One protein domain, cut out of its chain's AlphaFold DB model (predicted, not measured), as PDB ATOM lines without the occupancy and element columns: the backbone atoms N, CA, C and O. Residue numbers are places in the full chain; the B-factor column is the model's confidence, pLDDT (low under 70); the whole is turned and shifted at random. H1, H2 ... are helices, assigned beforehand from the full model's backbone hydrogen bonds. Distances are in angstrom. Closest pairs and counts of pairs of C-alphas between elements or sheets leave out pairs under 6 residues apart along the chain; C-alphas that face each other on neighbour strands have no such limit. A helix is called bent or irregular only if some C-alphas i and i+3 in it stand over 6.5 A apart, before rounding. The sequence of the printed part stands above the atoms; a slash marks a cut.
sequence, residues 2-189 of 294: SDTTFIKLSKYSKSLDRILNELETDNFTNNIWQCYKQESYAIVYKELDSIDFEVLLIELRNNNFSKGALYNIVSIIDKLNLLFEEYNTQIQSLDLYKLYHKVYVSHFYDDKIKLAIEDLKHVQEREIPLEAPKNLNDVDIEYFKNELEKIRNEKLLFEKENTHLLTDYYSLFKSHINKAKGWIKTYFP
ATOM      1  N   SER A   2     177.677 100.802 104.374       57.06
ATOM      2  CA  SER A   2     177.332 100.955 102.945       57.06
ATOM      3  C   SER A   2     176.081 100.195 102.474       57.06
ATOM      4  O   SER A   2     175.479 100.574 101.471       57.06
ATOM      5  N   ASP A   3     175.674  99.133 103.174       64.06
ATOM      6  CA  ASP A   3     174.716  98.166 102.614       64.06
ATOM      7  C   ASP A   3     173.264  98.665 102.653       64.06
ATOM      8  O   ASP A   3     172.492  98.435 101.725       64.06
ATOM      9  N   THR A   4     172.888  99.419 103.689       81.50
ATOM     10  CA  THR A   4     171.509  99.902 103.865       81.50
ATOM     11  C   THR A   4     171.115 100.941 102.813       81.50
ATOM     12  O   THR A   4     170.011 100.879 102.271       81.50
ATOM     13  N   THR A   5     172.011 101.875 102.484       81.19
ATOM     14  CA  THR A   5     171.778 102.921 101.474       81.19
ATOM     15  C   THR A   5     171.633 102.310 100.079       81.19
ATOM     16  O   THR A   5     170.704 102.657  99.352       81.19
ATOM     17  N   PHE A   6     172.465 101.321  99.728       80.50
ATOM     18  CA  PHE A   6     172.357 100.622  98.443       80.50
ATOM     19  C   PHE A   6     171.051  99.820  98.327       80.50
ATOM     20  O   PHE A   6     170.396  99.842  97.285       80.50
ATOM     21  N   ILE A   7     170.617  99.165  99.412       86.75
ATOM     22  CA  ILE A   7     169.326  98.461  99.455       86.75
ATOM     23  C   ILE A   7     168.162  99.438  99.248       86.75
ATOM     24  O   ILE A   7     167.270  99.147  98.451       86.75
ATOM     25  N   LYS A   8     168.158 100.590  99.932       90.62
ATOM     26  CA  LYS A   8     167.122 101.625  99.755       90.62
ATOM     27  C   LYS A   8     167.101 102.156  98.319       90.62
ATOM     28  O   LYS A   8     166.029 102.258  97.731       90.62
ATOM     29  N   LEU A   9     168.271 102.415  97.733       88.94
ATOM     30  CA  LEU A   9     168.390 102.900  96.359       88.94
ATOM     31  C   LEU A   9     167.891 101.877  95.336       88.94
ATOM     32  O   LEU A   9     167.142 102.218  94.423       88.94
ATOM     33  N   SER A  10     168.250 100.605  95.525       89.94
ATOM     34  CA  SER A  10     167.758  99.510  94.690       89.94
ATOM     35  C   SER A  10     166.242  99.345  94.808       89.94
ATOM     36  O   SER A  10     165.574  99.160  93.793       89.94
ATOM     37  N   LYS A  11     165.679  99.452  96.021       93.38
ATOM     38  CA  LYS A  11     164.224  99.430  96.230       93.38
ATOM     39  C   LYS A  11     163.539 100.586  95.507       93.38
ATOM     40  O   LYS A  11     162.590 100.340  94.776       93.38
ATOM     41  N   TYR A  12     164.066 101.801  95.637       95.00
ATOM     42  CA  TYR A  12     163.532 102.979  94.956       95.00
ATOM     43  C   TYR A  12     163.534 102.814  93.432       95.00
ATOM     44  O   TYR A  12     162.508 103.010  92.787       95.00
ATOM     45  N   SER A  13     164.659 102.365  92.862       94.06
ATOM     46  CA  SER A  13     164.763 102.070  91.428       94.06
ATOM     47  C   SER A  13     163.736 101.027  90.985       94.06
ATOM     48  O   SER A  13     163.074 101.225  89.974       94.06
ATOM     49  N   LYS A  14     163.551  99.947  91.758       95.25
ATOM     50  CA  LYS A  14     162.563  98.903  91.450       95.25
ATOM     51  C   LYS A  14     161.129  99.420  91.501       95.25
ATOM     52  O   LYS A  14     160.324  99.023  90.667       95.25
ATOM     53  N   SER A  15     160.797 100.283  92.459       95.94
ATOM     54  CA  SER A  15     159.472 100.907  92.517       95.94
ATOM     55  C   SER A  15     159.235 101.794  91.295       95.94
ATOM     56  O   SER A  15     158.178 101.688  90.685       95.94
ATOM     57  N   LEU A  16     160.232 102.576  90.860       96.50
ATOM     58  CA  LEU A  16     160.143 103.341  89.612       96.50
ATOM     59  C   LEU A  16     159.976 102.448  88.371       96.50
ATOM     60  O   LEU A  16     159.124 102.741  87.538       96.50
ATOM     61  N   ASP A  17     160.730 101.350  88.263       96.06
ATOM     62  CA  ASP A  17     160.578 100.380  87.167       96.06
ATOM     63  C   ASP A  17     159.177  99.759  87.141       96.06
ATOM     64  O   ASP A  17     158.604  99.542  86.075       96.06
ATOM     65  N   ARG A  18     158.586  99.478  88.310       95.94
ATOM     66  CA  ARG A  18     157.203  98.990  88.384       95.94
ATOM     67  C   ARG A  18     156.223 100.032  87.867       95.94
ATOM     68  O   ARG A  18     155.370  99.665  87.072       95.94
ATOM     69  N   ILE A  19     156.370 101.307  88.243       95.69
ATOM     70  CA  ILE A  19     155.539 102.391  87.684       95.69
ATOM     71  C   ILE A  19     155.685 102.428  86.163       95.69
ATOM     72  O   ILE A  19     154.680 102.499  85.463       95.69
ATOM     73  N   LEU A  20     156.920 102.346  85.658       96.44
ATOM     74  CA  LEU A  20     157.201 102.368  84.226       96.44
ATOM     75  C   LEU A  20     156.474 101.229  83.503       96.44
ATOM     76  O   LEU A  20     155.704 101.494  82.588       96.44
ATOM     77  N   ASN A  21     156.639  99.991  83.968       95.25
ATOM     78  CA  ASN A  21     155.978  98.824  83.377       95.25
ATOM     79  C   ASN A  21     154.443  98.905  83.461       95.25
ATOM     80  O   ASN A  21     153.738  98.509  82.529       95.25
ATOM     81  N   GLU A  22     153.909  99.390  84.585       93.94
ATOM     82  CA  GLU A  22     152.463  99.547  84.755       93.94
ATOM     83  C   GLU A  22     151.897 100.548  83.749       93.94
ATOM     84  O   GLU A  22     150.879 100.240  83.131       93.94
ATOM     85  N   LEU A  23     152.595 101.673  83.548       94.25
ATOM     86  CA  LEU A  23     152.207 102.757  82.647       94.25
ATOM     87  C   LEU A  23     152.399 102.390  81.167       94.25
ATOM     88  O   LEU A  23     151.537 102.700  80.353       94.25
ATOM     89  N   GLU A  24     153.481 101.689  80.808       93.75
ATOM     90  CA  GLU A  24     153.727 101.193  79.440       93.75
ATOM     91  C   GLU A  24     152.646 100.211  78.967       93.75
ATOM     92  O   GLU A  24     152.370 100.110  77.773       93.75
ATOM     93  N   THR A  25     152.033  99.482  79.902       90.94
ATOM     94  CA  THR A  25     150.994  98.482  79.618       90.94
ATOM     95  C   THR A  25     149.580  98.971  79.931       90.94
ATOM     96  O   THR A  25     148.626  98.190  79.845       90.94
ATOM     97  N   ASP A  26     149.425 100.234  80.333       93.00
ATOM     98  CA  ASP A  26     148.130 100.812  80.668       93.00
ATOM     99  C   ASP A  26     147.375 101.215  79.397       93.00
ATOM    100  O   ASP A  26     147.904 101.886  78.514       93.00
ATOM    101  N   ASN A  27     146.112 100.804  79.308       89.25
ATOM    102  CA  ASN A  27     145.242 101.125  78.177       89.25
ATOM    103  C   ASN A  27     144.264 102.266  78.497       89.25
ATOM    104  O   ASN A  27     143.468 102.632  77.632       89.25
ATOM    105  N   PHE A  28     144.284 102.800  79.726       91.19
ATOM    106  CA  PHE A  28     143.455 103.928  80.172       91.19
ATOM    107  C   PHE A  28     141.963 103.731  79.858       91.19
ATOM    108  O   PHE A  28     141.263 104.621  79.370       91.19
ATOM    109  N   THR A  29     141.465 102.523  80.104       89.94
ATOM    110  CA  THR A  29     140.094 102.140  79.755       89.94
ATOM    111  C   THR A  29     139.113 102.450  80.883       89.94
ATOM    112  O   THR A  29     139.461 102.433  82.055       89.94
ATOM    113  N   ASN A  30     137.842 102.688  80.560       88.38
ATOM    114  CA  ASN A  30     136.793 102.898  81.566       88.38
ATOM    115  C   ASN A  30     136.096 101.574  81.945       88.38
ATOM    116  O   ASN A  30     134.882 101.441  81.783       88.38
ATOM    117  N   ASN A  31     136.864 100.567  82.375       91.25
ATOM    118  CA  ASN A  31     136.355  99.234  82.723       91.25
ATOM    119  C   ASN A  31     137.034  98.650  83.981       91.25
ATOM    120  O   ASN A  31     137.888  99.286  84.594       91.25
ATOM    121  N   ILE A  32     136.647  97.423  84.351       89.50
ATOM    122  CA  ILE A  32     137.100  96.753  85.579       89.50
ATOM    123  C   ILE A  32     138.621  96.551  85.647       89.50
ATOM    124  O   ILE A  32     139.204  96.616  86.726       89.50
ATOM    125  N   TRP A  33     139.292  96.371  84.506       90.75
ATOM    126  CA  TRP A  33     140.743  96.194  84.460       90.75
ATOM    127  C   TRP A  33     141.487  97.457  84.885       90.75
ATOM    128  O   TRP A  33     142.521  97.362  85.544       90.75
ATOM    129  N   GLN A  34     140.932  98.635  84.592       92.12
ATOM    130  CA  GLN A  34     141.500  99.896  85.063       92.12
ATOM    131  C   GLN A  34     141.406 100.038  86.582       92.12
ATOM    132  O   GLN A  34     142.297 100.609  87.204       92.12
ATOM    133  N   CYS A  35     140.359  99.489  87.201       90.06
ATOM    134  CA  CYS A  35     140.234  99.474  88.654       90.06
ATOM    135  C   CYS A  35     141.324  98.601  89.294       90.06
ATOM    136  O   CYS A  35     141.967  99.033  90.245       90.06
ATOM    137  N   TYR A  36     141.621  97.427  88.722       90.56
ATOM    138  CA  TYR A  36     142.760  96.613  89.173       90.56
ATOM    139  C   TYR A  36     144.111  97.305  88.956       90.56
ATOM    140  O   TYR A  36     145.023  97.146  89.765       90.56
ATOM    141  N   LYS A  37     144.248  98.110  87.897       92.25
ATOM    142  CA  LYS A  37     145.435  98.953  87.710       92.25
ATOM    143  C   LYS A  37     145.556 100.013  88.808       92.25
ATOM    144  O   LYS A  37     146.653 100.194  89.323       92.25
ATOM    145  N   GLN A  38     144.457 100.646  89.231       92.56
ATOM    146  CA  GLN A  38     144.467 101.594  90.359       92.56
ATOM    147  C   GLN A  38     144.928 100.953  91.672       92.56
ATOM    148  O   GLN A  38     145.723 101.555  92.391       92.56
ATOM    149  N   GLU A  39     144.513  99.717  91.953       91.75
ATOM    150  CA  GLU A  39     145.024  98.942  93.097       91.75
ATOM    151  C   GLU A  39     146.545  98.737  93.000       91.75
ATOM    152  O   GLU A  39     147.281  98.968  93.963       91.75
ATOM    153  N   SER A  40     147.045  98.356  91.815       94.12
ATOM    154  CA  SER A  40     148.489  98.195  91.594       94.12
ATOM    155  C   SER A  40     149.235  99.517  91.808       94.12
ATOM    156  O   SER A  40     150.229  99.565  92.537       94.12
ATOM    157  N   TYR A  41     148.719 100.619  91.258       95.62
ATOM    158  CA  TYR A  41     149.290 101.950  91.456       95.62
ATOM    159  C   TYR A  41     149.302 102.372  92.927       95.62
ATOM    160  O   TYR A  41     150.316 102.898  93.387       95.62
ATOM    161  N   ALA A  42     148.249 102.088  93.694       94.94
ATOM    162  CA  ALA A  42     148.206 102.369  95.125       94.94
ATOM    163  C   ALA A  42     149.326 101.649  95.893       94.94
ATOM    164  O   ALA A  42     150.014 102.257  96.724       94.94
ATOM    165  N   ILE A  43     149.551 100.368  95.587       94.69
ATOM    166  CA  ILE A  43     150.614  99.560  96.197       94.69
ATOM    167  C   ILE A  43     151.986 100.144  95.857       94.69
ATOM    168  O   ILE A  43     152.797 100.386  96.755       94.69
ATOM    169  N   VAL A  44     152.241 100.407  94.574       95.62
ATOM    170  CA  VAL A  44     153.536 100.923  94.114       95.62
ATOM    171  C   VAL A  44     153.803 102.325  94.670       95.62
ATOM    172  O   VAL A  44     154.925 102.611  95.088       95.62
ATOM    173  N   TYR A  45     152.782 103.183  94.755       95.38
ATOM    174  CA  TYR A  45     152.911 104.509  95.357       95.38
ATOM    175  C   TYR A  45     153.291 104.423  96.834       95.38
ATOM    176  O   TYR A  45     154.202 105.115  97.271       95.38
ATOM    177  N   LYS A  46     152.659 103.528  97.600       93.62
ATOM    178  CA  LYS A  46     152.994 103.321  99.014       93.62
ATOM    179  C   LYS A  46     154.434 102.834  99.207       93.62
ATOM    180  O   LYS A  46     155.098 103.245 100.157       93.62
ATOM    181  N   GLU A  47     154.928 101.967  98.324       94.12
ATOM    182  CA  GLU A  47     156.333 101.541  98.334       94.12
ATOM    183  C   GLU A  47     157.276 102.719  98.061       94.12
ATOM    184  O   GLU A  47     158.263 102.891  98.780       94.12
ATOM    185  N   LEU A  48     156.955 103.549  97.066       93.81
ATOM    186  CA  LEU A  48     157.739 104.723  96.690       93.81
ATOM    187  C   LEU A  48     157.769 105.778  97.809       93.81
ATOM    188  O   LEU A  48     158.845 106.241  98.176       93.81
ATOM    189  N   ASP A  49     156.606 106.106  98.377       90.50
ATOM    190  CA  ASP A  49     156.416 107.099  99.445       90.50
ATOM    191  C   ASP A  49     157.088 106.671 100.761       90.50
ATOM    192  O   ASP A  49     157.519 107.503 101.556       90.50
ATOM    193  N   SER A  50     157.284 105.362 100.969       92.50
ATOM    194  CA  SER A  50     158.037 104.841 102.120       92.50
ATOM    195  C   SER A  50     159.539 105.156 102.079       92.50
ATOM    196  O   SER A  50     160.249 104.931 103.065       92.50
ATOM    197  N   ILE A  51     160.042 105.655 100.945       92.81
ATOM    198  CA  ILE A  51     161.444 105.998 100.736       92.81
ATOM    199  C   ILE A  51     161.563 107.514 100.616       92.81
ATOM    200  O   ILE A  51     161.247 108.101  99.582       92.81
ATOM    201  N   ASP A  52     162.123 108.139 101.651       92.25
ATOM    202  CA  ASP A  52     162.537 109.537 101.580       92.25
ATOM    203  C   ASP A  52     163.747 109.667 100.641       92.25
ATOM    204  O   ASP A  52     164.906 109.443 101.014       92.25
ATOM    205  N   PHE A  53     163.453 109.944  99.371       93.75
ATOM    206  CA  PHE A  53     164.463 109.993  98.323       93.75
ATOM    207  C   PHE A  53     165.410 111.186  98.488       93.75
ATOM    208  O   PHE A  53     166.590 111.068  98.167       93.75
ATOM    209  N   GLU A  54     164.942 112.310  99.035       91.00
ATOM    210  CA  GLU A  54     165.790 113.474  99.305       91.00
ATOM    211  C   GLU A  54     166.838 113.147 100.374       91.00
ATOM    212  O   GLU A  54     168.037 113.344 100.151       91.00
ATOM    213  N   VAL A  55     166.417 112.536 101.487       89.06
ATOM    214  CA  VAL A  55     167.338 112.047 102.527       89.06
ATOM    215  C   VAL A  55     168.310 111.013 101.959       89.06
ATOM    216  O   VAL A  55     169.506 111.067 102.252       89.06
ATOM    217  N   LEU A  56     167.838 110.108 101.098       90.62
ATOM    218  CA  LEU A  56     168.699 109.116 100.456       90.62
ATOM    219  C   LEU A  56     169.781 109.759  99.571       90.62
ATOM    220  O   LEU A  56     170.928 109.311  99.581       90.62
ATOM    221  N   LEU A  57     169.452 110.819  98.828       86.12
ATOM    222  CA  LEU A  57     170.425 111.561  98.018       86.12
ATOM    223  C   LEU A  57     171.472 112.270  98.889       86.12
ATOM    224  O   LEU A  57     172.655 112.264  98.540       86.12
ATOM    225  N   ILE A  58     171.065 112.826 100.037       81.88
ATOM    226  CA  ILE A  58     171.984 113.410 101.025       81.88
ATOM    227  C   ILE A  58     172.926 112.334 101.587       81.88
ATOM    228  O   ILE A  58     174.137 112.552 101.643       81.88
ATOM    229  N   GLU A  59     172.402 111.160 101.961       82.44
ATOM    230  CA  GLU A  59     173.211 110.026 102.431       82.44
ATOM    231  C   GLU A  59     174.232 109.582 101.374       82.44
ATOM    232  O   GLU A  59     175.403 109.376 101.695       82.44
ATOM    233  N   LEU A  60     173.816 109.446 100.111       79.81
ATOM    234  CA  LEU A  60     174.706 109.064  99.011       79.81
ATOM    235  C   LEU A  60     175.834 110.077  98.821       79.81
ATOM    236  O   LEU A  60     176.998 109.685  98.707       79.81
ATOM    237  N   ARG A  61     175.499 111.371  98.842       73.25
ATOM    238  CA  ARG A  61     176.479 112.453  98.735       73.25
ATOM    239  C   ARG A  61     177.476 112.425  99.893       73.25
ATOM    240  O   ARG A  61     178.677 112.473  99.651       73.25
ATOM    241  N   ASN A  62     177.001 112.292 101.131       75.00
ATOM    242  CA  ASN A  62     177.858 112.256 102.322       75.00
ATOM    243  C   ASN A  62     178.790 111.036 102.353       75.00
ATOM    244  O   ASN A  62     179.854 111.088 102.962       75.00
ATOM    245  N   ASN A  63     178.404 109.945 101.689       69.69
ATOM    246  CA  ASN A  63     179.233 108.751 101.536       69.69
ATOM    247  C   ASN A  63     180.113 108.779 100.269       69.69
ATOM    248  O   ASN A  63     180.670 107.746  99.901       69.69
ATOM    249  N   ASN A  64     180.248 109.931  99.599       66.94
ATOM    250  CA  ASN A  64     181.067 110.119  98.397       66.94
ATOM    251  C   ASN A  64     180.715 109.157  97.240       66.94
ATOM    252  O   ASN A  64     181.588 108.771  96.459       66.94
ATOM    253  N   PHE A  65     179.446 108.748  97.113       64.94
ATOM    254  CA  PHE A  65     179.009 107.970  95.951       64.94
ATOM    255  C   PHE A  65     179.040 108.836  94.689       64.94
ATOM    256  O   PHE A  65     178.589 109.981  94.692       64.94
ATOM    257  N   SER A  66     179.516 108.262  93.581       65.75
ATOM    258  CA  SER A  66     179.407 108.916  92.276       65.75
ATOM    259  C   SER A  66     177.957 108.934  91.789       65.75
ATOM    260  O   SER A  66     177.171 108.025  92.081       65.75
ATOM    261  N   LYS A  67     177.616 109.919  90.952       65.88
ATOM    262  CA  LYS A  67     176.312 109.983  90.279       65.88
ATOM    263  C   LYS A  67     176.004 108.749  89.424       65.88
ATOM    264  O   LYS A  67     174.837 108.454  89.196       65.88
ATOM    265  N   GLY A  68     177.015 107.980  89.005       67.12
ATOM    266  CA  GLY A  68     176.820 106.712  88.293       67.12
ATOM    267  C   GLY A  68     175.916 105.728  89.050       67.12
ATOM    268  O   GLY A  68     175.181 104.973  88.420       67.12
ATOM    269  N   ALA A  69     175.870 105.808  90.386       71.25
ATOM    270  CA  ALA A  69     174.935 105.033  91.204       71.25
ATOM    271  C   ALA A  69     173.451 105.372  90.940       71.25
ATOM    272  O   ALA A  69     172.575 104.561  91.227       71.25
ATOM    273  N   LEU A  70     173.165 106.553  90.381       84.50
ATOM    274  CA  LEU A  70     171.826 107.055  90.068       84.50
ATOM    275  C   LEU A  70     171.445 106.909  88.590       84.50
ATOM    276  O   LEU A  70     170.315 107.243  88.244       84.50
ATOM    277  N   TYR A  71     172.338 106.420  87.718       80.62
ATOM    278  CA  TYR A  71     172.115 106.399  86.263       80.62
ATOM    279  C   TYR A  71     170.790 105.727  85.876       80.62
ATOM    280  O   TYR A  71     169.991 106.300  85.137       80.62
ATOM    281  N   ASN A  72     170.516 104.551  86.447       85.06
ATOM    282  CA  ASN A  72     169.272 103.825  86.183       85.06
ATOM    283  C   ASN A  72     168.044 104.631  86.624       85.06
ATOM    284  O   ASN A  72     167.083 104.740  85.874       85.06
ATOM    285  N   ILE A  73     168.097 105.253  87.805       92.94
ATOM    286  CA  ILE A  73     166.995 106.067  88.336       92.94
ATOM    287  C   ILE A  73     166.722 107.269  87.432       92.94
ATOM    288  O   ILE A  73     165.567 107.529  87.108       92.94
ATOM    289  N   VAL A  74     167.768 107.981  87.000       90.69
ATOM    290  CA  VAL A  74     167.633 109.119  86.075       90.69
ATOM    291  C   VAL A  74     167.011 108.661  84.757       90.69
ATOM    292  O   VAL A  74     166.038 109.261  84.306       90.69
ATOM    293  N   SER A  75     167.499 107.552  84.194       91.00
ATOM    294  CA  SER A  75     166.963 106.986  82.953       91.00
ATOM    295  C   SER A  75     165.477 106.625  83.068       91.00
ATOM    296  O   SER A  75     164.695 106.975  82.185       91.00
ATOM    297  N   ILE A  76     165.061 105.977  84.162       95.69
ATOM    298  CA  ILE A  76     163.654 105.616  84.389       95.69
ATOM    299  C   ILE A  76     162.791 106.872  84.574       95.69
ATOM    300  O   ILE A  76     161.715 106.960  83.993       95.69
ATOM    301  N   ILE A  77     163.263 107.868  85.335       95.50
ATOM    302  CA  ILE A  77     162.556 109.145  85.528       95.50
ATOM    303  C   ILE A  77     162.328 109.862  84.193       95.50
ATOM    304  O   ILE A  77     161.250 110.413  83.970       95.50
ATOM    305  N   ASP A  78     163.321 109.882  83.307       92.50
ATOM    306  CA  ASP A  78     163.181 110.531  82.004       92.50
ATOM    307  C   ASP A  78     162.190 109.787  81.100       92.50
ATOM    308  O   ASP A  78     161.341 110.433  80.486       92.50
ATOM    309  N   LYS A  79     162.204 108.447  81.094       96.44
ATOM    310  CA  LYS A  79     161.186 107.642  80.393       96.44
ATOM    311  C   LYS A  79     159.780 107.882  80.939       96.44
ATOM    312  O   LYS A  79     158.855 108.108  80.167       96.44
ATOM    313  N   LEU A  80     159.625 107.883  82.263       97.00
ATOM    314  CA  LEU A  80     158.341 108.148  82.914       97.00
ATOM    315  C   LEU A  80     157.801 109.532  82.553       97.00
ATOM    316  O   LEU A  80     156.622 109.655  82.242       97.00
ATOM    317  N   ASN A  81     158.649 110.566  82.557       94.69
ATOM    318  CA  ASN A  81     158.234 111.909  82.146       94.69
ATOM    319  C   ASN A  81     157.677 111.920  80.717       94.69
ATOM    320  O   ASN A  81     156.614 112.496  80.504       94.69
ATOM    321  N   LEU A  82     158.349 111.250  79.775       95.12
ATOM    322  CA  LEU A  82     157.880 111.144  78.391       95.12
ATOM    323  C   LEU A  82     156.519 110.445  78.305       95.12
ATOM    324  O   LEU A  82     155.612 110.969  77.667       95.12
ATOM    325  N   LEU A  83     156.336 109.321  79.004       96.19
ATOM    326  CA  LEU A  83     155.057 108.603  79.004       96.19
ATOM    327  C   LEU A  83     153.924 109.413  79.647       96.19
ATOM    328  O   LEU A  83     152.796 109.393  79.163       96.19
ATOM    329  N   PHE A  84     154.196 110.160  80.721       95.56
ATOM    330  CA  PHE A  84     153.192 111.044  81.324       95.56
ATOM    331  C   PHE A  84     152.805 112.220  80.425       95.56
ATOM    332  O   PHE A  84     151.718 112.774  80.593       95.56
ATOM    333  N   GLU A  85     153.690 112.654  79.531       94.00
ATOM    334  CA  GLU A  85     153.365 113.635  78.496       94.00
ATOM    335  C   GLU A  85     152.560 112.988  77.365       94.00
ATOM    336  O   GLU A  85     151.514 113.518  76.992       94.00
ATOM    337  N   GLU A  86     152.992 111.819  76.891       95.19
ATOM    338  CA  GLU A  86     152.334 111.043  75.834       95.19
ATOM    339  C   GLU A  86     150.890 110.670  76.195       95.19
ATOM    340  O   GLU A  86     149.973 110.875  75.401       95.19
ATOM    341  N   TYR A  87     150.671 110.179  77.417       95.25
ATOM    342  CA  TYR A  87     149.365 109.716  77.885       95.25
ATOM    343  C   TYR A  87     148.542 110.788  78.602       95.25
ATOM    344  O   TYR A  87     147.495 110.484  79.179       95.25
ATOM    345  N   ASN A  88     148.977 112.052  78.586       93.62
ATOM    346  CA  ASN A  88     148.342 113.112  79.367       93.62
ATOM    347  C   ASN A  88     146.840 113.252  79.062       93.62
ATOM    348  O   ASN A  88     146.036 113.406  79.979       93.62
ATOM    349  N   THR A  89     146.444 113.173  77.789       93.75
ATOM    350  CA  THR A  89     145.032 113.284  77.390       93.75
ATOM    351  C   THR A  89     144.207 112.086  77.858       93.75
ATOM    352  O   THR A  89     143.099 112.268  78.358       93.75
ATOM    353  N   GLN A  90     144.743 110.872  77.735       94.06
ATOM    354  CA  GLN A  90     144.085 109.641  78.166       94.06
ATOM    355  C   GLN A  90     143.882 109.649  79.684       94.06
ATOM    356  O   GLN A  90     142.764 109.435  80.146       94.06
ATOM    357  N   ILE A  91     144.923 109.997  80.446       93.81
ATOM    358  CA  ILE A  91     144.869 110.129  81.908       93.81
ATOM    359  C   ILE A  91     143.806 111.156  82.317       93.81
ATOM    360  O   ILE A  91     142.957 110.856  83.149       93.81
ATOM    361  N   GLN A  92     143.791 112.339  81.694       90.88
ATOM    362  CA  GLN A  92     142.797 113.382  81.988       90.88
ATOM    363  C   GLN A  92     141.360 112.977  81.634       90.88
ATOM    364  O   GLN A  92     140.411 113.529  82.189       90.88
ATOM    365  N   SER A  93     141.187 112.034  80.705       90.88
ATOM    366  CA  SER A  93     139.872 111.526  80.308       90.88
ATOM    367  C   SER A  93     139.313 110.449  81.247       90.88
ATOM    368  O   SER A  93     138.142 110.080  81.118       90.88
ATOM    369  N   LEU A  94     140.120 109.934  82.185       91.94
ATOM    370  CA  LEU A  94     139.678 108.941  83.159       91.94
ATOM    371  C   LEU A  94     138.815 109.585  84.246       91.94
ATOM    372  O   LEU A  94     139.265 110.420  85.027       91.94
ATOM    373  N   ASP A  95     137.572 109.124  84.345       92.25
ATOM    374  CA  ASP A  95     136.672 109.482  85.437       92.25
ATOM    375  C   ASP A  95     136.823 108.447  86.563       92.25
ATOM    376  O   ASP A  95     136.143 107.416  86.584       92.25
ATOM    377  N   LEU A  96     137.753 108.711  87.488       92.12
ATOM    378  CA  LEU A  96     138.056 107.818  88.615       92.12
ATOM    379  C   LEU A  96     136.836 107.580  89.514       92.12
ATOM    380  O   LEU A  96     136.639 106.470  90.008       92.12
ATOM    381  N   TYR A  97     135.974 108.586  89.672       93.19
ATOM    382  CA  TYR A  97     134.741 108.453  90.445       93.19
ATOM    383  C   TYR A  97     133.783 107.456  89.789       93.19
ATOM    384  O   TYR A  97     133.260 106.551  90.448       93.19
ATOM    385  N   LYS A  98     133.574 107.586  88.475       93.50
ATOM    386  CA  LYS A  98     132.762 106.646  87.699       93.50
ATOM    387  C   LYS A  98     133.365 105.244  87.701       93.50
ATOM    388  O   LYS A  98     132.615 104.289  87.887       93.50
ATOM    389  N   LEU A  99     134.675 105.117  87.504       92.62
ATOM    390  CA  LEU A  99     135.383 103.836  87.565       92.62
ATOM    391  C   LEU A  99     135.166 103.145  88.913       92.62
ATOM    392  O   LEU A  99     134.783 101.980  88.954       92.62
ATOM    393  N   TYR A 100     135.336 103.865  90.017       93.25
ATOM    394  CA  TYR A 100     135.172 103.284  91.342       93.25
ATOM    395  C   TYR A 100     133.716 102.893  91.628       93.25
ATOM    396  O   TYR A 100     133.419 101.716  91.825       93.25
ATOM    397  N   HIS A 101     132.779 103.843  91.591       91.75
ATOM    398  CA  HIS A 101     131.409 103.564  92.035       91.75
ATOM    399  C   HIS A 101     130.578 102.789  91.010       91.75
ATOM    400  O   HIS A 101     129.808 101.913  91.393       91.75
ATOM    401  N   LYS A 102     130.693 103.112  89.714       91.50
ATOM    402  CA  LYS A 102     129.808 102.555  88.672       91.50
ATOM    403  C   LYS A 102     130.388 101.345  87.952       91.50
ATOM    404  O   LYS A 102     129.663 100.706  87.195       91.50
ATOM    405  N   VAL A 103     131.676 101.054  88.131       92.06
ATOM    406  CA  VAL A 103     132.310  99.870  87.542       92.06
ATOM    407  C   VAL A 103     132.761  98.918  88.638       92.06
ATOM    408  O   VAL A 103     132.235  97.814  88.707       92.06
ATOM    409  N   TYR A 104     133.671  99.334  89.521       92.31
ATOM    410  CA  TYR A 104     134.262  98.443  90.524       92.31
ATOM    411  C   TYR A 104     133.248  98.001  91.581       92.31
ATOM    412  O   TYR A 104     132.951  96.815  91.706       92.31
ATOM    413  N   VAL A 105     132.652  98.953  92.300       93.12
ATOM    414  CA  VAL A 105     131.674  98.662  93.356       93.12
ATOM    415  C   VAL A 105     130.450  97.954  92.773       93.12
ATOM    416  O   VAL A 105     130.014  96.937  93.311       93.12
ATOM    417  N   SER A 106     129.927  98.444  91.648       91.19
ATOM    418  CA  SER A 106     128.823  97.787  90.945       91.19
ATOM    419  C   SER A 106     129.128  96.328  90.609       91.19
ATOM    420  O   SER A 106     128.318  95.454  90.905       91.19
ATOM    421  N   HIS A 107     130.317  96.036  90.078       91.69
ATOM    422  CA  HIS A 107     130.724  94.673  89.741       91.69
ATOM    423  C   HIS A 107     130.723  93.720  90.948       91.69
ATOM    424  O   HIS A 107     130.347  92.560  90.806       91.69
ATOM    425  N   PHE A 108     131.101  94.188  92.140       92.25
ATOM    426  CA  PHE A 108     131.151  93.326  93.328       92.25
ATOM    427  C   PHE A 108     129.814  93.134  94.040       92.25
ATOM    428  O   PHE A 108     129.625  92.105  94.699       92.25
ATOM    429  N   TYR A 109     128.922  94.124  93.966       96.06
ATOM    430  CA  TYR A 109     127.754  94.185  94.843       96.06
ATOM    431  C   TYR A 109     126.415  94.163  94.116       96.06
ATOM    432  O   TYR A 109     125.455  93.666  94.699       96.06
ATOM    433  N   ASP A 110     126.310  94.661  92.883       93.62
ATOM    434  CA  ASP A 110     124.995  94.857  92.263       93.62
ATOM    435  C   ASP A 110     124.286  93.521  91.998       93.62
ATOM    436  O   ASP A 110     123.112  93.391  92.339       93.62
ATOM    437  N   ASP A 111     124.999  92.497  91.515       94.12
ATOM    438  CA  ASP A 111     124.423  91.159  91.311       94.12
ATOM    439  C   ASP A 111     124.026  90.493  92.636       94.12
ATOM    440  O   ASP A 111     122.948  89.910  92.738       94.12
ATOM    441  N   LYS A 112     124.850  90.630  93.684       95.38
ATOM    442  CA  LYS A 112     124.542  90.089  95.022       95.38
ATOM    443  C   LYS A 112     123.302  90.742  95.619       95.38
ATOM    444  O   LYS A 112     122.434  90.062  96.156       95.38
ATOM    445  N   ILE A 113     123.212  92.067  95.512       96.75
ATOM    446  CA  ILE A 113     122.062  92.837  95.983       96.75
ATOM    447  C   ILE A 113     120.821  92.463  95.174       96.75
ATOM    448  O   ILE A 113     119.752  92.290  95.754       96.75
ATOM    449  N   LYS A 114     120.950  92.320  93.850       96.00
ATOM    450  CA  LYS A 114     119.844  91.933  92.973       96.00
ATOM    451  C   LYS A 114     119.299  90.551  93.337       96.00
ATOM    452  O   LYS A 114     118.093  90.431  93.521       96.00
ATOM    453  N   LEU A 115     120.171  89.557  93.505       96.25
ATOM    454  CA  LEU A 115     119.783  88.210  93.934       96.25
ATOM    455  C   LEU A 115     119.092  88.232  95.303       96.25
ATOM    456  O   LEU A 115     117.998  87.703  95.436       96.25
ATOM    457  N   ALA A 116     119.650  88.943  96.288       95.62
ATOM    458  CA  ALA A 116     119.033  89.053  97.613       95.62
ATOM    459  C   ALA A 116     117.648  89.736  97.583       95.62
ATOM    460  O   ALA A 116     116.763  89.393  98.368       95.62
ATOM    461  N   ILE A 117     117.438  90.701  96.679       96.62
ATOM    462  CA  ILE A 117     116.123  91.319  96.452       96.62
ATOM    463  C   ILE A 117     115.145  90.311  95.832       96.62
ATOM    464  O   ILE A 117     113.988  90.260  96.249       96.62
ATOM    465  N   GLU A 118     115.590  89.531  94.845       96.50
ATOM    466  CA  GLU A 118     114.774  88.496  94.199       96.50
ATOM    467  C   GLU A 118     114.388  87.380  95.184       96.50
ATOM    468  O   GLU A 118     113.216  87.010  95.243       96.50
ATOM    469  N   ASP A 119     115.321  86.927  96.024       93.69
ATOM    470  CA  ASP A 119     115.076  85.926  97.070       93.69
ATOM    471  C   ASP A 119     114.057  86.420  98.105       93.69
ATOM    472  O   ASP A 119     113.088  85.723  98.426       93.69
ATOM    473  N   LEU A 120     114.223  87.658  98.589       94.19
ATOM    474  CA  LEU A 120     113.277  88.273  99.518       94.19
ATOM    475  C   LEU A 120     111.878  88.370  98.897       94.19
ATOM    476  O   LEU A 120     110.888  88.066  99.563       94.19
ATOM    477  N   LYS A 121     111.793  88.763  97.622       93.88
ATOM    478  CA  LYS A 121     110.527  88.837  96.890       93.88
ATOM    479  C   LYS A 121     109.875  87.458  96.771       93.88
ATOM    480  O   LYS A 121     108.691  87.321  97.064       93.88
ATOM    481  N   HIS A 122     110.643  86.433  96.406       92.12
ATOM    482  CA  HIS A 122     110.144  85.064  96.294       92.12
ATOM    483  C   HIS A 122     109.559  84.557  97.620       92.12
ATOM    484  O   HIS A 122     108.483  83.965  97.641       92.12
ATOM    485  N   VAL A 123     110.219  84.831  98.748       88.94
ATOM    486  CA  VAL A 123     109.735  84.425 100.081       88.94
ATOM    487  C   VAL A 123     108.496  85.221 100.507       88.94
ATOM    488  O   VAL A 123     107.605  84.674 101.153       88.94
ATOM    489  N   GLN A 124     108.400  86.495 100.122       87.00
ATOM    490  CA  GLN A 124     107.219  87.323 100.383       87.00
ATOM    491  C   GLN A 124     105.989  86.881  99.580       87.00
ATOM    492  O   GLN A 124     104.871  86.992 100.077       87.00
ATOM    493  N   GLU A 125     106.192  86.387  98.357       87.69
ATOM    494  CA  GLU A 125     105.123  86.046  97.411       87.69
ATOM    495  C   GLU A 125     104.759  84.549  97.399       87.69
ATOM    496  O   GLU A 125     103.780  84.173  96.752       87.69
ATOM    497  N   ARG A 126     105.509  83.680  98.097       83.81
ATOM    498  CA  ARG A 126     105.257  82.229  98.088       83.81
ATOM    499  C   ARG A 126     103.908  81.868  98.715       83.81
ATOM    500  O   ARG A 126     103.528  82.381  99.768       83.81
ATOM    501  N   GLU A 127     103.227  80.899  98.112       79.00
ATOM    502  CA  GLU A 127     102.042  80.285  98.712       79.00
ATOM    503  C   GLU A 127     102.441  79.420  99.914       79.00
ATOM    504  O   GLU A 127     103.362  78.602  99.843       79.00
ATOM    505  N   ILE A 128     101.741  79.601 101.037       75.25
ATOM    506  CA  ILE A 128     101.998  78.860 102.273       75.25
ATOM    507  C   ILE A 128     101.009  77.687 102.357       75.25
ATOM    508  O   ILE A 128      99.799  77.914 102.259       75.25
ATOM    509  N   PRO A 129     101.472  76.445 102.587       76.56
ATOM    510  CA  PRO A 129     100.583  75.318 102.845       76.56
ATOM    511  C   PRO A 129      99.681  75.581 104.059       76.56
ATOM    512  O   PRO A 129     100.147  76.066 105.088       76.56
ATOM    513  N   LEU A 130      98.405  75.196 103.971       69.06
ATOM    514  CA  LEU A 130      97.391  75.390 105.027       69.06
ATOM    515  C   LEU A 130      97.779  74.802 106.399       69.06
ATOM    516  O   LEU A 130      97.239  75.212 107.423       69.06
ATOM    517  N   GLU A 131      98.707  73.847 106.413       73.88
ATOM    518  CA  GLU A 131      99.172  73.107 107.591       73.88
ATOM    519  C   GLU A 131     100.428  73.721 108.239       73.88
ATOM    520  O   GLU A 131     100.880  73.252 109.284       73.88
ATOM    521  N   ALA A 132     101.015  74.764 107.638       68.06
ATOM    522  CA  ALA A 132     102.241  75.380 108.130       68.06
ATOM    523  C   ALA A 132     102.000  76.271 109.373       68.06
ATOM    524  O   ALA A 132     100.927  76.863 109.528       68.06
ATOM    525  N   PRO A 133     103.005  76.427 110.261       72.31
ATOM    526  CA  PRO A 133     102.929  77.360 111.383       72.31
ATOM    527  C   PRO A 133     102.644  78.791 110.907       72.31
ATOM    528  O   PRO A 133     103.282  79.273 109.972       72.31
ATOM    529  N   LYS A 134     101.738  79.502 111.594       65.38
ATOM    530  CA  LYS A 134     101.323  80.875 111.230       65.38
ATOM    531  C   LYS A 134     102.480  81.879 111.117       65.38
ATOM    532  O   LYS A 134     102.336  82.865 110.412       65.38
ATOM    533  N   ASN A 135     103.590  81.635 111.809       68.44
ATOM    534  CA  ASN A 135     104.765  82.505 111.896       68.44
ATOM    535  C   ASN A 135     105.949  82.055 111.021       68.44
ATOM    536  O   ASN A 135     106.987  82.711 111.038       68.44
ATOM    537  N   LEU A 136     105.833  80.948 110.274       70.12
ATOM    538  CA  LEU A 136     106.942  80.409 109.474       70.12
ATOM    539  C   LEU A 136     107.425  81.424 108.425       70.12
ATOM    540  O   LEU A 136     108.621  81.580 108.203       70.12
ATOM    541  N   ASN A 137     106.489  82.148 107.808       77.00
ATOM    542  CA  ASN A 137     106.828  83.133 106.789       77.00
ATOM    543  C   ASN A 137     107.456  84.400 107.374       77.00
ATOM    544  O   ASN A 137     108.325  84.981 106.738       77.00
ATOM    545  N   ASP A 138     107.066  84.799 108.585       83.44
ATOM    546  CA  ASP A 138     107.610  85.996 109.233       83.44
ATOM    547  C   ASP A 138     109.089  85.811 109.589       83.44
ATOM    548  O   ASP A 138     109.892  86.707 109.338       83.44
ATOM    549  N   VAL A 139     109.453  84.625 110.091       87.06
ATOM    550  CA  VAL A 139     110.845  84.270 110.418       87.06
ATOM    551  C   VAL A 139     111.716  84.253 109.161       87.06
ATOM    552  O   VAL A 139     112.799  84.837 109.161       87.06
ATOM    553  N   ASP A 140     111.239  83.639 108.074       87.38
ATOM    554  CA  ASP A 140     111.985  83.606 106.812       87.38
ATOM    555  C   ASP A 140     112.108  85.014 106.202       87.38
ATOM    556  O   ASP A 140     113.196  85.422 105.800       87.38
ATOM    557  N   ILE A 141     111.030  85.808 106.180       90.62
ATOM    558  CA  ILE A 141     111.071  87.196 105.688       90.62
ATOM    559  C   ILE A 141     112.067  88.034 106.497       90.62
ATOM    560  O   ILE A 141     112.809  88.828 105.914       90.62
ATOM    561  N   GLU A 142     112.084  87.895 107.823       93.69
ATOM    562  CA  GLU A 142     113.034  88.595 108.690       93.69
ATOM    563  C   GLU A 142     114.479  88.166 108.403       93.69
ATOM    564  O   GLU A 142     115.353  89.022 108.265       93.69
ATOM    565  N   TYR A 143     114.721  86.867 108.207       94.38
ATOM    566  CA  TYR A 143     116.024  86.348 107.799       94.38
ATOM    567  C   TYR A 143     116.517  86.977 106.484       94.38
ATOM    568  O   TYR A 143     117.608  87.550 106.449       94.38
ATOM    569  N   PHE A 144     115.708  86.958 105.418       94.69
ATOM    570  CA  PHE A 144     116.106  87.521 104.118       94.69
ATOM    571  C   PHE A 144     116.247  89.052 104.144       94.69
ATOM    572  O   PHE A 144     117.101  89.605 103.446       94.69
ATOM    573  N   LYS A 145     115.464  89.759 104.973       96.12
ATOM    574  CA  LYS A 145     115.669  91.198 105.220       96.12
ATOM    575  C   LYS A 145     117.033  91.465 105.852       96.12
ATOM    576  O   LYS A 145     117.742  92.353 105.382       96.12
ATOM    577  N   ASN A 146     117.398  90.685 106.869       96.62
ATOM    578  CA  ASN A 146     118.682  90.815 107.552       96.62
ATOM    579  C   ASN A 146     119.857  90.497 106.614       96.62
ATOM    580  O   ASN A 146     120.851  91.220 106.629       96.62
ATOM    581  N   GLU A 147     119.743  89.485 105.747       95.94
ATOM    582  CA  GLU A 147     120.780  89.185 104.745       95.94
ATOM    583  C   GLU A 147     120.933  90.312 103.705       95.94
ATOM    584  O   GLU A 147     122.056  90.721 103.398       95.94
ATOM    585  N   LEU A 148     119.831  90.892 103.211       96.88
ATOM    586  CA  LEU A 148     119.896  92.052 102.314       96.88
ATOM    587  C   LEU A 148     120.547  93.267 102.998       96.88
ATOM    588  O   LEU A 148     121.360  93.967 102.387       96.88
ATOM    589  N   GLU A 149     120.192  93.537 104.254       97.12
ATOM    590  CA  GLU A 149     120.792  94.622 105.035       97.12
ATOM    591  C   GLU A 149     122.288  94.385 105.272       97.12
ATOM    592  O   GLU A 149     123.095  95.298 105.092       97.12
ATOM    593  N   LYS A 150     122.680  93.146 105.574       97.00
ATOM    594  CA  LYS A 150     124.078  92.743 105.716       97.00
ATOM    595  C   LYS A 150     124.879  93.006 104.440       97.00
ATOM    596  O   LYS A 150     125.904  93.675 104.524       97.00
ATOM    597  N   ILE A 151     124.396  92.593 103.263       96.56
ATOM    598  CA  ILE A 151     125.085  92.850 101.980       96.56
ATOM    599  C   ILE A 151     125.228  94.359 101.717       96.56
ATOM    600  O   ILE A 151     126.264  94.824 101.234       96.56
ATOM    601  N   ARG A 152     124.207  95.160 102.049       96.19
ATOM    602  CA  ARG A 152     124.278  96.629 101.919       96.19
ATOM    603  C   ARG A 152     125.305  97.242 102.869       96.19
ATOM    604  O   ARG A 152     126.043  98.135 102.460       96.19
ATOM    605  N   ASN A 153     125.381  96.751 104.101       97.06
ATOM    606  CA  ASN A 153     126.375  97.190 105.076       97.06
ATOM    607  C   ASN A 153     127.797  96.773 104.670       97.06
ATOM    608  O   ASN A 153     128.718  97.574 104.810       97.06
ATOM    609  N   GLU A 154     127.976  95.576 104.103       96.56
ATOM    610  CA  GLU A 154     129.247  95.134 103.512       96.56
ATOM    611  C   GLU A 154     129.695  96.075 102.387       96.56
ATOM    612  O   GLU A 154     130.840  96.524 102.392       96.56
ATOM    613  N   LYS A 155     128.785  96.453 101.475       96.12
ATOM    614  CA  LYS A 155     129.065  97.446 100.425       96.12
ATOM    615  C   LYS A 155     129.527  98.781 101.013       96.12
ATOM    616  O   LYS A 155     130.548  99.308 100.580       96.12
ATOM    617  N   LEU A 156     128.807  99.314 102.003       94.62
ATOM    618  CA  LEU A 156     129.153 100.588 102.644       94.62
ATOM    619  C   LEU A 156     130.518 100.538 103.343       94.62
ATOM    620  O   LEU A 156     131.299 101.487 103.247       94.62
ATOM    621  N   LEU A 157     130.814  99.441 104.044       96.06
ATOM    622  CA  LEU A 157     132.104  99.245 104.700       96.06
ATOM    623  C   LEU A 157     133.233  99.166 103.669       96.06
ATOM    624  O   LEU A 157     134.231  99.872 103.801       96.06
ATOM    625  N   PHE A 158     133.038  98.383 102.609       94.69
ATOM    626  CA  PHE A 158     133.995  98.274 101.515       94.69
ATOM    627  C   PHE A 158     134.253  99.623 100.849       94.69
ATOM    628  O   PHE A 158     135.409  99.986 100.635       94.69
ATOM    629  N   GLU A 159     133.201 100.393 100.558       93.19
ATOM    630  CA  GLU A 159     133.342 101.714  99.948       93.19
ATOM    631  C   GLU A 159     134.174 102.659 100.822       93.19
ATOM    632  O   GLU A 159     134.979 103.427 100.294       93.19
ATOM    633  N   LYS A 160     134.014 102.575 102.149       92.25
ATOM    634  CA  LYS A 160     134.767 103.365 103.131       92.25
ATOM    635  C   LYS A 160     136.242 102.961 103.195       92.25
ATOM    636  O   LYS A 160     137.109 103.834 103.234       92.25
ATOM    637  N   GLU A 161     136.530 101.665 103.210       92.75
ATOM    638  CA  GLU A 161     137.896 101.131 103.317       92.75
ATOM    639  C   GLU A 161     138.705 101.320 102.023       92.75
ATOM    640  O   GLU A 161     139.923 101.505 102.070       92.75
ATOM    641  N   ASN A 162     138.030 101.366 100.869       91.25
ATOM    642  CA  ASN A 162     138.671 101.407  99.552       91.25
ATOM    643  C   ASN A 162     138.602 102.778  98.859       91.25
ATOM    644  O   ASN A 162     138.898 102.899  97.673       91.25
ATOM    645  N   THR A 163     138.296 103.845  99.608       89.62
ATOM    646  CA  THR A 163     138.297 105.234  99.097       89.62
ATOM    647  C   THR A 163     139.623 105.661  98.467       89.62
ATOM    648  O   THR A 163     139.638 106.550  97.619       89.62
ATOM    649  N   HIS A 164     140.736 105.020  98.834       89.75
ATOM    650  CA  HIS A 164     142.046 105.286  98.247       89.75
ATOM    651  C   HIS A 164     142.076 105.057  96.723       89.75
ATOM    652  O   HIS A 164     142.825 105.749  96.044       89.75
ATOM    653  N   LEU A 165     141.214 104.200  96.159       90.75
ATOM    654  CA  LEU A 165     141.093 103.969  94.708       90.75
ATOM    655  C   LEU A 165     140.522 105.152  93.914       90.75
ATOM    656  O   LEU A 165     140.585 105.157  92.687       90.75
ATOM    657  N   LEU A 166     139.979 106.163  94.596       92.31
ATOM    658  CA  LEU A 166     139.593 107.438  93.985       92.31
ATOM    659  C   LEU A 166     140.783 108.394  93.815       92.31
ATOM    660  O   LEU A 166     140.627 109.474  93.247       92.31
ATOM    661  N   THR A 167     141.953 108.033  94.343       93.56
ATOM    662  CA  THR A 167     143.145 108.878  94.322       93.56
ATOM    663  C   THR A 167     143.720 108.950  92.914       93.56
ATOM    664  O   THR A 167     143.928 107.932  92.261       93.56
ATOM    665  N   ASP A 168     144.049 110.160  92.463       94.38
ATOM    666  CA  ASP A 168     144.763 110.368  91.203       94.38
ATOM    667  C   ASP A 168     146.259 110.045  91.359       94.38
ATOM    668  O   ASP A 168     147.116 110.924  91.507       94.38
ATOM    669  N   TYR A 169     146.575 108.748  91.348       95.81
ATOM    670  CA  TYR A 169     147.948 108.265  91.465       95.81
ATOM    671  C   TYR A 169     148.837 108.718  90.303       95.81
ATOM    672  O   TYR A 169     150.026 108.942  90.516       95.81
ATOM    673  N   TYR A 170     148.291 108.937  89.102       95.38
ATOM    674  CA  TYR A 170     149.068 109.444  87.966       95.38
ATOM    675  C   TYR A 170     149.644 110.830  88.265       95.38
ATOM    676  O   TYR A 170     150.846 111.057  88.089       95.38
ATOM    677  N   SER A 171     148.820 111.744  88.787       94.31
ATOM    678  CA  SER A 171     149.282 113.069  89.212       94.31
ATOM    679  C   SER A 171     150.282 112.993  90.364       94.31
ATOM    680  O   SER A 171     151.269 113.738  90.372       94.31
ATOM    681  N   LEU A 172     150.076 112.080  91.320       95.88
ATOM    682  CA  LEU A 172     151.018 111.876  92.421       95.88
ATOM    683  C   LEU A 172     152.385 111.389  91.924       95.88
ATOM    684  O   LEU A 172     153.405 111.977  92.285       95.88
ATOM    685  N   PHE A 173     152.423 110.389  91.040       96.88
ATOM    686  CA  PHE A 173     153.664 109.913  90.430       96.88
ATOM    687  C   PHE A 173     154.354 111.009  89.622       96.88
ATOM    688  O   PHE A 173     155.549 111.232  89.809       96.88
ATOM    689  N   LYS A 174     153.611 111.747  88.787       95.44
ATOM    690  CA  LYS A 174     154.151 112.866  87.999       95.44
ATOM    691  C   LYS A 174     154.759 113.952  88.892       95.44
ATOM    692  O   LYS A 174     155.829 114.483  88.600       95.44
ATOM    693  N   SER A 175     154.105 114.279  90.004       94.88
ATOM    694  CA  SER A 175     154.637 115.212  91.003       94.88
ATOM    695  C   SER A 175     155.921 114.678  91.643       94.88
ATOM    696  O   SER A 175     156.926 115.390  91.720       94.88
ATOM    697  N   HIS A 176     155.920 113.403  92.039       95.06
ATOM    698  CA  HIS A 176     157.063 112.745  92.669       95.06
ATOM    699  C   HIS A 176     158.294 112.710  91.760       95.06
ATOM    700  O   HIS A 176     159.369 113.142  92.173       95.06
ATOM    701  N   ILE A 177     158.156 112.264  90.508       94.88
ATOM    702  CA  ILE A 177     159.290 112.187  89.573       94.88
ATOM    703  C   ILE A 177     159.868 113.572  89.254       94.88
ATOM    704  O   ILE A 177     161.084 113.714  89.129       94.88
ATOM    705  N   ASN A 178     159.025 114.608  89.193       93.50
ATOM    706  CA  ASN A 178     159.474 115.983  88.982       93.50
ATOM    707  C   ASN A 178     160.299 116.492  90.168       93.50
ATOM    708  O   ASN A 178     161.371 117.075  89.968       93.50
ATOM    709  N   LYS A 179     159.852 116.218  91.400       93.44
ATOM    710  CA  LYS A 179     160.626 116.514  92.613       93.44
ATOM    711  C   LYS A 179     161.938 115.739  92.635       93.44
ATOM    712  O   LYS A 179     162.989 116.350  92.794       93.44
ATOM    713  N   ALA A 180     161.896 114.432  92.378       93.38
ATOM    714  CA  ALA A 180     163.075 113.574  92.331       93.38
ATOM    715  C   ALA A 180     164.118 114.082  91.325       93.38
ATOM    716  O   ALA A 180     165.297 114.192  91.657       93.38
ATOM    717  N   LYS A 181     163.688 114.479  90.120       90.62
ATOM    718  CA  LYS A 181     164.555 115.098  89.109       90.62
ATOM    719  C   LYS A 181     165.169 116.408  89.606       90.62
ATOM    720  O   LYS A 181     166.355 116.650  89.381       90.62
ATOM    721  N   GLY A 182     164.383 117.244  90.284       87.25
ATOM    722  CA  GLY A 182     164.858 118.466  90.932       87.25
ATOM    723  C   GLY A 182     165.923 118.186  91.994       87.25
ATOM    724  O   GLY A 182     167.009 118.757  91.936       87.25
ATOM    725  N   TRP A 183     165.659 117.253  92.908       90.88
ATOM    726  CA  TRP A 183     166.594 116.868  93.963       90.88
ATOM    727  C   TRP A 183     167.895 116.296  93.405       90.88
ATOM    728  O   TRP A 183     168.967 116.749  93.794       90.88
ATOM    729  N   ILE A 184     167.839 115.370  92.440       88.12
ATOM    730  CA  ILE A 184     169.050 114.819  91.809       88.12
ATOM    731  C   ILE A 184     169.907 115.944  91.218       88.12
ATOM    732  O   ILE A 184     171.120 115.955  91.417       88.12
ATOM    733  N   LYS A 185     169.294 116.921  90.538       81.44
ATOM    734  CA  LYS A 185     170.013 118.087  89.995       81.44
ATOM    735  C   LYS A 185     170.644 118.951  91.090       81.44
ATOM    736  O   LYS A 185     171.751 119.440  90.897       81.44
ATOM    737  N   THR A 186     169.961 119.132  92.219       81.00
ATOM    738  CA  THR A 186     170.453 119.921  93.359       81.00
ATOM    739  C   THR A 186     171.624 119.245  94.070       81.00
ATOM    740  O   THR A 186     172.625 119.898  94.359       81.00
ATOM    741  N   TYR A 187     171.522 117.944  94.351       79.19
ATOM    742  CA  TYR A 187     172.536 117.210  95.114       79.19
ATOM    743  C   TYR A 187     173.696 116.698  94.252       79.19
ATOM    744  O   TYR A 187     174.791 116.512  94.779       79.19
ATOM    745  N   PHE A 188     173.486 116.532  92.941       75.81
ATOM    746  CA  PHE A 188     174.494 116.100  91.967       75.81
ATOM    747  C   PHE A 188     174.549 117.062  90.754       75.81
ATOM    748  O   PHE A 188     174.180 116.672  89.634       75.81
ATOM    749  N   PRO A 189     175.007 118.319  90.953       61.31
ATOM    750  CA  PRO A 189     174.990 119.385  89.941       61.31
ATOM    751  C   PRO A 189     176.023 119.219  88.808       61.31
ATOM    752  O   PRO A 189     175.944 119.935  87.809       61.31
TER     753      PRO A 189
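Overview. This is residues 2 to 189 of the 294 residues of an uncharacterized protein of Myroides odoratimimus (UniProt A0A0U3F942). A bundle of five helices, H1, H2, H3, H4 and H9, makes a body at one end, and a long helical hairpin of H6b and H7 makes an arm that runs away from it. H6a and H8 form the joint between body and arm on H2, and residues 129 to 135 stand free at the arm's tip. The printed part has 188 residues with nine named helices, H1 to H9 in order along the chain, and no named strand: the class is all helix. The whole is extended, with a radius of gyration of the C-alphas of 25.6 A and spans of 90 by 36 by 19 A, the arm making much of the length.

Along the chain. H1, residues 3 to 24, is 31.4 A long and begins at C-alpha 3, (174.716, 98.166, 102.614). H2 is residues 32 to 49, 25.9 A, and H3 residues 53 to 62. H4, residues 67 to 86, 28.0 A, is irregular, with C-alphas 69 and 72 7.7 A apart, and has a kink of 31 degrees near residue 74. H5 is residues 88 to 93. H6, residues 96 to 125, was assigned as one helix by its hydrogen bonds but is bent, with C-alphas 108 and 111 7.4 A apart; its arms are H6a, residues 96 to 108, and H6b, residues 111 to 125, 20.9 A. H7, residues 136 to 161, is 37.8 A long and begins at (106.942, 80.409, 109.474). H8 is residues 163 to 166; H9, residues 169 to 187, 26.4 A, ends at (172.536, 117.210, 95.114).

Arrangement. H2 is the hub, touching four helices. H1 and H2 form a hairpin at a shallow tilt of 22 degrees, closest at the C-alphas of Ser 15 and Leu 48, 5.9 A. H1 touches H4, closest at the C-alphas of Ser 13 and Ile 73, 5.5 A. H9 touches H4, closest at Ile 77 and Ile 177, C-alphas 6.0 A apart, and H3, closest at Glu 54 and Trp 183, C-alphas 6.4 A apart. H5 and H9 are close but not clearly touching, with the C-alphas of Ile 91 and Tyr 170 7.4 A apart. H2 touches H6a with residues 32 to 35 alone, closest at the C-alphas of Ile 32 and Tyr 104, 5.9 A. H8 touches H6a, closest at the C-alphas of Leu 96 and Leu 166, 5.6 A. H6a and H6b stand at a steep tilt of 49 degrees. H6b and H7 form a hairpin at a shallow tilt of 16 degrees, closest at the C-alphas of Leu 120 and Phe 144, 5.5 A. Every O i to N i+4 pair is within hydrogen-bond range in H1, H2, H3, H5, H6b, H7 and H9, against 13 of 16 in H4 and 7 of 9 in H6a; H8 is too short for such a pair.

Size, cuts and confidence. The two C-alphas farthest apart, those of Asn 64 and Leu 130, are 90.8 A apart. The printed part has no cut, and no link is long. The mean pLDDT of the printed part is 89.4; residues 2 to 3, 63 to 68, 130, 132, 134 to 135 and 189 are under 70.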